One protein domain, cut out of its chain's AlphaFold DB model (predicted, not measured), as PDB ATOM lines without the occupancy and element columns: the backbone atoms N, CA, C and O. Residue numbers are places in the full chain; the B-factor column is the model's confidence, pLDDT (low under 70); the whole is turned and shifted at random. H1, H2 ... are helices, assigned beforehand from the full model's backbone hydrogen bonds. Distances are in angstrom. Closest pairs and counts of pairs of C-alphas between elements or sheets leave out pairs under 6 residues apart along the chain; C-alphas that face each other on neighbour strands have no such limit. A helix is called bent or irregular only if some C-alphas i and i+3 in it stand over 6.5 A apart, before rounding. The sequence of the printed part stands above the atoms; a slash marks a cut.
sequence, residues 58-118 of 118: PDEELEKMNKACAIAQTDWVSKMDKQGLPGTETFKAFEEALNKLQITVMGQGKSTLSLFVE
ATOM      1  N   PRO A  58      14.852 -31.138 -14.361       89.94
ATOM      2  CA  PRO A  58      13.727 -31.136 -13.444       89.94
ATOM      3  C   PRO A  58      14.164 -30.574 -12.091       89.94
ATOM      4  O   PRO A  58      15.326 -30.666 -11.692       89.94
ATOM      5  N   ASP A  59      13.207 -30.037 -11.345       87.00
ATOM      6  CA  ASP A  59      13.507 -29.292 -10.121       87.00
ATOM      7  C   ASP A  59      14.201 -30.117  -9.036       87.00
ATOM      8  O   ASP A  59      14.989 -29.579  -8.264       87.00
ATOM      9  N   GLU A  60      13.946 -31.426  -8.997       88.50
ATOM     10  CA  GLU A  60      14.628 -32.341  -8.079       88.50
ATOM     11  C   GLU A  60      16.136 -32.418  -8.375       88.50
ATOM     12  O   GLU A  60      16.960 -32.375  -7.460       88.50
ATOM     13  N   GLU A  61      16.512 -32.490  -9.653       90.06
ATOM     14  CA  GLU A  61      17.917 -32.526 -10.070       90.06
ATOM     15  C   GLU A  61      18.584 -31.162  -9.885       90.06
ATOM     16  O   GLU A  61      19.732 -31.086  -9.440       90.06
ATOM     17  N   LEU A  62      17.843 -30.074 -10.117       85.94
ATOM     18  CA  LEU A  62      18.300 -28.726  -9.781       85.94
ATOM     19  C   LEU A  62      18.578 -28.584  -8.279       85.94
ATOM     20  O   LEU A  62      19.601 -28.020  -7.898       85.94
ATOM     21  N   GLU A  63      17.722 -29.120  -7.405       86.75
ATOM     22  CA  GLU A  63      17.942 -29.071  -5.957       86.75
ATOM     23  C   GLU A  63      19.189 -29.863  -5.536       86.75
ATOM     24  O   GLU A  63      19.978 -29.389  -4.710       86.75
ATOM     25  N   LYS A  64      19.411 -31.047  -6.123       89.00
ATOM     26  CA  LYS A  64      20.631 -31.843  -5.894       89.00
ATOM     27  C   LYS A  64      21.880 -31.074  -6.319       89.00
ATOM     28  O   LYS A  64      22.839 -30.997  -5.549       89.00
ATOM     29  N   MET A  65      21.853 -30.466  -7.505       87.50
ATOM     30  CA  MET A  65      22.951 -29.648  -8.019       87.50
ATOM     31  C   MET A  65      23.225 -28.442  -7.112       87.50
ATOM     32  O   MET A  65      24.369 -28.209  -6.727       87.50
ATOM     33  N   ASN A  66      22.179 -27.735  -6.680       83.00
ATOM     34  CA  ASN A  66      22.288 -26.593  -5.771       83.00
ATOM     35  C   ASN A  66      22.965 -26.974  -4.446       83.00
ATOM     36  O   ASN A  66      23.882 -26.287  -3.997       83.00
ATOM     37  N   LYS A  67      22.568 -28.102  -3.841       86.88
ATOM     38  CA  LYS A  67      23.193 -28.609  -2.608       86.88
ATOM     39  C   LYS A  67      24.669 -28.948  -2.808       86.88
ATOM     40  O   LYS A  67      25.479 -28.644  -1.937       86.88
ATOM     41  N   ALA A  68      25.026 -29.542  -3.946       89.44
ATOM     42  CA  ALA A  68      26.419 -29.848  -4.265       89.44
ATOM     43  C   ALA A  68      27.260 -28.571  -4.452       89.44
ATOM     44  O   ALA A  68      28.396 -28.500  -3.982       89.44
ATOM     45  N   CYS A  69      26.694 -27.539  -5.083       87.94
ATOM     46  CA  CYS A  69      27.374 -26.267  -5.331       87.94
ATOM     47  C   CYS A  69      27.474 -25.356  -4.095       87.94
ATOM     48  O   CYS A  69      28.364 -24.507  -4.053       87.94
ATOM     49  N   ALA A  70      26.637 -25.546  -3.067       86.75
ATOM     50  CA  ALA A  70      26.641 -24.731  -1.842       86.75
ATOM     51  C   ALA A  70      27.995 -24.726  -1.097       86.75
ATOM     52  O   ALA A  70      28.326 -23.779  -0.376       86.75
ATOM     53  N   ILE A  71      28.816 -25.760  -1.301       89.50
ATOM     54  CA  ILE A  71      30.173 -25.838  -0.746       89.50
ATOM     55  C   ILE A  71      31.046 -24.699  -1.287       89.50
ATOM     56  O   ILE A  71      31.750 -24.055  -0.514       89.50
ATOM     57  N   ALA A  72      30.945 -24.379  -2.582       90.56
ATOM     58  CA  ALA A  72      31.749 -23.325  -3.202       90.56
ATOM     59  C   ALA A  72      31.485 -21.949  -2.567       90.56
ATOM     60  O   ALA A  72      32.414 -21.166  -2.365       90.56
ATOM     61  N   GLN A  73      30.229 -21.677  -2.207       87.75
ATOM     62  CA  GLN A  73      29.838 -20.469  -1.484       87.75
ATOM     63  C   GLN A  73      30.483 -20.423  -0.094       87.75
ATOM     64  O   GLN A  73      31.096 -19.420   0.269       87.75
ATOM     65  N   THR A  74      30.368 -21.507   0.674       90.12
ATOM     66  CA  THR A  74      30.892 -21.564   2.048       90.12
ATOM     67  C   THR A  74      32.420 -21.448   2.061       90.12
ATOM     68  O   THR A  74      32.986 -20.713   2.876       90.12
ATOM     69  N   ASP A  75      33.087 -22.101   1.111       94.19
ATOM     70  CA  ASP A  75      34.536 -22.022   0.933       94.19
ATOM     71  C   ASP A  75      34.987 -20.608   0.561       94.19
ATOM     72  O   ASP A  75      35.980 -20.114   1.104       94.19
ATOM     73  N   TRP A  76      34.258 -19.932  -0.333       95.06
ATOM     74  CA  TRP A  76      34.567 -18.557  -0.717       95.06
ATOM     75  C   TRP A  76      34.451 -17.603   0.474       95.06
ATOM     76  O   TRP A  76      35.413 -16.888   0.759       95.06
ATOM     77  N   VAL A  77      33.334 -17.647   1.210       95.06
ATOM     78  CA  VAL A  77      33.115 -16.805   2.400       95.06
ATOM     79  C   VAL A  77      34.217 -17.043   3.432       95.06
ATOM     80  O   VAL A  77      34.904 -16.104   3.831       95.06
ATOM     81  N   SER A  78      34.480 -18.311   3.781       95.94
ATOM     82  CA  SER A  78      35.524 -18.663   4.749       95.94
ATOM     83  C   SER A  78      36.907 -18.174   4.316       95.94
ATOM     84  O   SER A  78      37.693 -17.712   5.144       95.94
ATOM     85  N   LYS A  79      37.232 -18.284   3.023       97.12
ATOM     86  CA  LYS A  79      38.519 -17.839   2.484       97.12
ATOM     87  C   LYS A  79      38.667 -16.322   2.553       97.12
ATOM     88  O   LYS A  79      39.736 -15.861   2.942       97.12
ATOM     89  N   MET A  80      37.631 -15.567   2.187       96.69
ATOM     90  CA  MET A  80      37.658 -14.103   2.239       96.69
ATOM     91  C   MET A  80      37.802 -13.608   3.684       96.69
ATOM     92  O   MET A  80      38.696 -12.807   3.958       96.69
ATOM     93  N   ASP A  81      37.040 -14.177   4.622       96.31
ATOM     94  CA  ASP A  81      37.115 -13.807   6.042       96.31
ATOM     95  C   ASP A  81      38.499 -14.115   6.639       96.31
ATOM     96  O   ASP A  81      39.090 -13.291   7.338       96.31
ATOM     97  N   LYS A  82      39.090 -15.270   6.295       97.31
ATOM     98  CA  LYS A  82      40.467 -15.626   6.695       97.31
ATOM     99  C   LYS A  82      41.525 -14.678   6.131       97.31
ATOM    100  O   LYS A  82      42.597 -14.552   6.716       97.31
ATOM    101  N   GLN A  83      41.249 -14.038   4.999       96.88
ATOM    102  CA  GLN A  83      42.117 -13.023   4.399       96.88
ATOM    103  C   GLN A  83      41.895 -11.625   5.001       96.88
ATOM    104  O   GLN A  83      42.545 -10.675   4.567       96.88
ATOM    105  N   GLY A  84      41.010 -11.487   5.996       96.50
ATOM    106  CA  GLY A  84      40.647 -10.202   6.596       96.50
ATOM    107  C   GLY A  84      39.752  -9.342   5.701       96.50
ATOM    108  O   GLY A  84      39.615  -8.145   5.948       96.50
ATOM    109  N   LEU A  85      39.171  -9.929   4.651       95.62
ATOM    110  CA  LEU A  85      38.179  -9.289   3.793       95.62
ATOM    111  C   LEU A  85      36.770  -9.583   4.336       95.62
ATOM    112  O   LEU A  85      36.574 -10.634   4.941       95.62
ATOM    113  N   PRO A  86      35.781  -8.699   4.110       95.69
ATOM    114  CA  PRO A  86      34.418  -8.863   4.623       95.69
ATOM    115  C   PRO A  86      33.613  -9.855   3.764       95.69
ATOM    116  O   PRO A  86      32.684  -9.473   3.045       95.69
ATOM    117  N   GLY A  87      34.024 -11.124   3.742       94.25
ATOM    118  CA  GLY A  87      33.415 -12.174   2.928       94.25
ATOM    119  C   GLY A  87      31.973 -12.445   3.327       94.25
ATOM    120  O   GLY A  87      31.084 -12.438   2.472       94.25
ATOM    121  N   THR A  88      31.741 -12.623   4.629       94.06
ATOM    122  CA  THR A  88      30.406 -12.857   5.193       94.06
ATOM    123  C   THR A  88      29.457 -11.693   4.893       94.06
ATOM    124  O   THR A  88      28.346 -11.906   4.401       94.06
ATOM    125  N   GLU A  89      29.879 -10.449   5.128       95.12
ATOM    126  CA  GLU A  89      29.039  -9.270   4.898       95.12
ATOM    127  C   GLU A  89      28.758  -9.046   3.410       95.12
ATOM    128  O   GLU A  89      27.630  -8.722   3.036       95.12
ATOM    129  N   THR A  90      29.763  -9.251   2.551       94.69
ATOM    130  CA  THR A  90      29.607  -9.110   1.095       94.69
ATOM    131  C   THR A  90      28.621 -10.135   0.553       94.69
ATOM    132  O   THR A  90      27.760  -9.791  -0.258       94.69
ATOM    133  N   PHE A  91      28.717 -11.385   1.010       92.06
ATOM    134  CA  PHE A  91      27.802 -12.431   0.575       92.06
ATOM    135  C   PHE A  91      26.365 -12.152   1.027       92.06
ATOM    136  O   PHE A  91      25.440 -12.236   0.222       92.06
ATOM    137  N   LYS A  92      26.180 -11.705   2.274       93.06
ATOM    138  CA  LYS A  92      24.862 -11.300   2.774       93.06
ATOM    139  C   LYS A  92      24.252 -10.165   1.941       93.06
ATOM    140  O   LYS A  92      23.086 -10.236   1.562       93.06
ATOM    141  N   ALA A  93      25.035  -9.135   1.615       92.69
ATOM    142  CA  ALA A  93      24.568  -8.029   0.778       92.69
ATOM    143  C   ALA A  93      24.178  -8.493  -0.639       92.69
ATOM    144  O   ALA A  93      23.224  -7.981  -1.227       92.69
ATOM    145  N   PHE A  94      24.899  -9.476  -1.184       89.69
ATOM    146  CA  PHE A  94      24.572 -10.099  -2.463       89.69
ATOM    147  C   PHE A  94      23.232 -10.851  -2.406       89.69
ATOM    148  O   PHE A  94      22.379 -10.624  -3.263       89.69
ATOM    149  N   GLU A  95      22.997 -11.668  -1.374       87.00
ATOM    150  CA  GLU A  95      21.715 -12.364  -1.177       87.00
ATOM    151  C   GLU A  95      20.536 -11.393  -1.038       87.00
ATOM    152  O   GLU A  95      19.492 -11.572  -1.668       87.00
ATOM    153  N   GLU A  96      20.704 -10.329  -0.251       89.94
ATOM    154  CA  GLU A  96      19.686  -9.287  -0.088       89.94
ATOM    155  C   GLU A  96      19.342  -8.608  -1.425       89.94
ATOM    156  O   GLU A  96      18.166  -8.372  -1.721       89.94
ATOM    157  N   ALA A  97      20.348  -8.333  -2.263       87.25
ATOM    158  CA  ALA A  97      20.144  -7.740  -3.583       87.25
ATOM    159  C   ALA A  97      19.368  -8.669  -4.533       87.25
ATOM    160  O   ALA A  97      18.495  -8.202  -5.266       87.25
ATOM    161  N   LEU A  98      19.645  -9.974  -4.502       83.81
ATOM    162  CA  LEU A  98      18.974 -10.965  -5.350       83.81
ATOM    163  C   LEU A  98      17.509 -11.139  -4.953       83.81
ATOM    164  O   LEU A  98      16.626 -11.068  -5.809       83.81
ATOM    165  N   ASN A  99      17.247 -11.227  -3.647       80.62
ATOM    166  CA  ASN A  99      15.891 -11.274  -3.105       80.62
ATOM    167  C   ASN A  99      15.075 -10.038  -3.506       80.62
ATOM    168  O   ASN A  99      13.913 -10.157  -3.895       80.62
ATOM    169  N   LYS A 100      15.684  -8.844  -3.468       77.56
ATOM    170  CA  LYS A 100      15.026  -7.593  -3.875       77.56
ATOM    171  C   LYS A 100      14.635  -7.580  -5.354       77.56
ATOM    172  O   LYS A 100      13.610  -7.001  -5.701       77.56
ATOM    173  N   LEU A 101      15.444  -8.191  -6.212       75.25
ATOM    174  CA  LEU A 101      15.185  -8.276  -7.649       75.25
ATOM    175  C   LEU A 101      14.252  -9.440  -8.017       75.25
ATOM    176  O   LEU A 101      14.004  -9.648  -9.200       75.25
ATOM    177  N   GLN A 102      13.749 -10.196  -7.029       62.19
ATOM    178  CA  GLN A 102      13.016 -11.453  -7.233       62.19
ATOM    179  C   GLN A 102      13.790 -12.453  -8.108       62.19
ATOM    180  O   GLN A 102      13.208 -13.346  -8.719       62.19
ATOM    181  N   ILE A 103      15.116 -12.304  -8.164       61.12
ATOM    182  CA  ILE A 103      16.000 -13.220  -8.867       61.12
ATOM    183  C   ILE A 103      16.311 -14.337  -7.884       61.12
ATOM    184  O   ILE A 103      17.021 -14.139  -6.898       61.12
ATOM    185  N   THR A 104      15.782 -15.525  -8.154       49.72
ATOM    186  CA  THR A 104      16.194 -16.724  -7.434       49.72
ATOM    187  C   THR A 104      17.645 -17.028  -7.788       49.72
ATOM    188  O   THR A 104      17.977 -17.325  -8.935       49.72
ATOM    189  N   VAL A 105      18.530 -16.960  -6.795       47.25
ATOM    190  CA  VAL A 105      19.880 -17.516  -6.919       47.25
ATOM    191  C   VAL A 105      19.733 -19.023  -7.055       47.25
ATOM    192  O   VAL A 105      19.071 -19.647  -6.222       47.25
ATOM    193  N   MET A 106      20.343 -19.606  -8.089       45.53
ATOM    194  CA  MET A 106      20.483 -21.059  -8.215       45.53
ATOM    195  C   MET A 106      21.149 -21.582  -6.933       45.53
ATOM    196  O   MET A 106      22.338 -21.363  -6.710       45.53
ATOM    197  N   GLY A 107      20.333 -22.130  -6.031       45.59
ATOM    198  CA  GLY A 107      20.688 -22.322  -4.626       45.59
ATOM    199  C   GLY A 107      19.488 -22.402  -3.680       45.59
ATOM    200  O   GLY A 107      19.582 -23.076  -2.658       45.59
ATOM    201  N   GLN A 108      18.352 -21.776  -4.008       36.72
ATOM    202  CA  GLN A 108      17.107 -21.860  -3.228       36.72
ATOM    203  C   GLN A 108      15.905 -22.106  -4.156       36.72
ATOM    204  O   GLN A 108      15.887 -21.642  -5.289       36.72
ATOM    205  N   GLY A 109      14.950 -22.921  -3.700       35.84
ATOM    206  CA  GLY A 109      13.880 -23.515  -4.510       35.84
ATOM    207  C   GLY A 109      12.989 -22.533  -5.289       35.84
ATOM    208  O   GLY A 109      12.866 -21.360  -4.951       35.84
ATOM    209  N   LYS A 110      12.375 -23.083  -6.347       36.25
ATOM    210  CA  LYS A 110      11.570 -22.448  -7.403       36.25
ATOM    211  C   LYS A 110      10.843 -21.144  -7.034       36.25
ATOM    212  O   LYS A 110       9.950 -21.147  -6.191       36.25
ATOM    213  N   SER A 111      11.033 -20.120  -7.866       31.39
ATOM    214  CA  SER A 111       9.897 -19.428  -8.487       31.39
ATOM    215  C   SER A 111      10.306 -18.865  -9.847       31.39
ATOM    216  O   SER A 111      11.216 -18.053  -9.964       31.39
ATOM    217  N   THR A 112       9.609 -19.326 -10.877       34.16
ATOM    218  CA  THR A 112       9.593 -18.809 -12.247       34.16
ATOM    219  C   THR A 112       9.432 -17.293 -12.303       34.16
ATOM    220  O   THR A 112       8.529 -16.761 -11.659       34.16
ATOM    221  N   LEU A 113      10.195 -16.635 -13.179       31.08
ATOM    222  CA  LEU A 113       9.794 -15.380 -13.813       31.08
ATOM    223  C   LEU A 113      10.193 -15.426 -15.289       31.08
ATOM    224  O   LEU A 113      11.330 -15.173 -15.680       31.08
ATOM    225  N   SER A 114       9.208 -15.789 -16.104       30.22
ATOM    226  CA  SER A 114       9.151 -15.462 -17.519       30.22
ATOM    227  C   SER A 114       9.154 -13.939 -17.669       30.22
ATOM    228  O   SER A 114       8.137 -13.293 -17.411       30.22
ATOM    229  N   LEU A 115      10.272 -13.353 -18.094       28.72
ATOM    230  CA  LEU A 115      10.252 -12.022 -18.694       28.72
ATOM    231  C   LEU A 115       9.733 -12.153 -20.132       28.72
ATOM    232  O   LEU A 115      10.503 -12.209 -21.084       28.72
ATOM    233  N   PHE A 116       8.407 -12.224 -20.273       27.80
ATOM    234  CA  PHE A 116       7.745 -11.695 -21.460       27.80
ATOM    235  C   PHE A 116       7.722 -10.176 -21.300       27.80
ATOM    236  O   PHE A 116       7.019  -9.647 -20.440       27.80
ATOM    237  N   VAL A 117       8.547  -9.492 -22.085       28.59
ATOM    238  CA  VAL A 117       8.359  -8.076 -22.389       28.59
ATOM    239  C   VAL A 117       7.467  -8.049 -23.631       28.59
ATOM    240  O   VAL A 117       7.936  -8.377 -24.719       28.59
ATOM    241  N   GLU A 118       6.180  -7.757 -23.440       27.14
ATOM    242  CA  GLU A 118       5.367  -7.066 -24.455       27.14
ATOM    243  C   GLU A 118       5.542  -5.554 -24.280       27.14
ATOM    244  O   GLU A 118       5.581  -5.100 -23.109       27.14
TER     245      GLU A 118
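This is residues 58 to 118 of the 118 residues of an uncharacterized protein of Clostridia bacterium (UniProt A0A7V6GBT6). Look for a flat V: one long bent helix, H1, and a shorter helix, H2, meet near a tight turn, and a tail without named elements, residues 101 to 118, begins across the V's open side. The 61 printed residues, all helix by class, are loose, with a radius of gyration of the C-alphas of 14.3 A and spans of 46 by 27 by 12 A.

H1, residues 59 to 82, was assigned as one helix by its hydrogen bonds but is bent: C-alphas 68 and 71 are 6.5 A apart. Its arms H1a, residues 59 to 68, and H1b, residues 71 to 82, stand at a shallow tilt of 32 degrees. H2, residues 87 to 100, touches H1b with residues 87 to 91 alone, meeting residues 76 to 81; the closest C-alphas, of Val 77 and Gly 87, are 4.7 A apart. They run opposite ways at a steep tilt of 48 degrees. H1a and H2 are apart. In H1a, H1b and H2, every O i to N i+4 pair is within hydrogen-bond range.

Find C-alpha 59 at (13.507, -29.292, -10.121); H1a runs 14.2 A from there. H1b covers 16.3 A; H2 covers 20.1 A, to C-alpha 100 at (15.026, -7.593, -3.875).

The C-alphas farthest apart, of Lys 82 and Glu 118, are 47.7 A apart. The printed part has no cut, and residues 102 to 118 have pLDDT under 70.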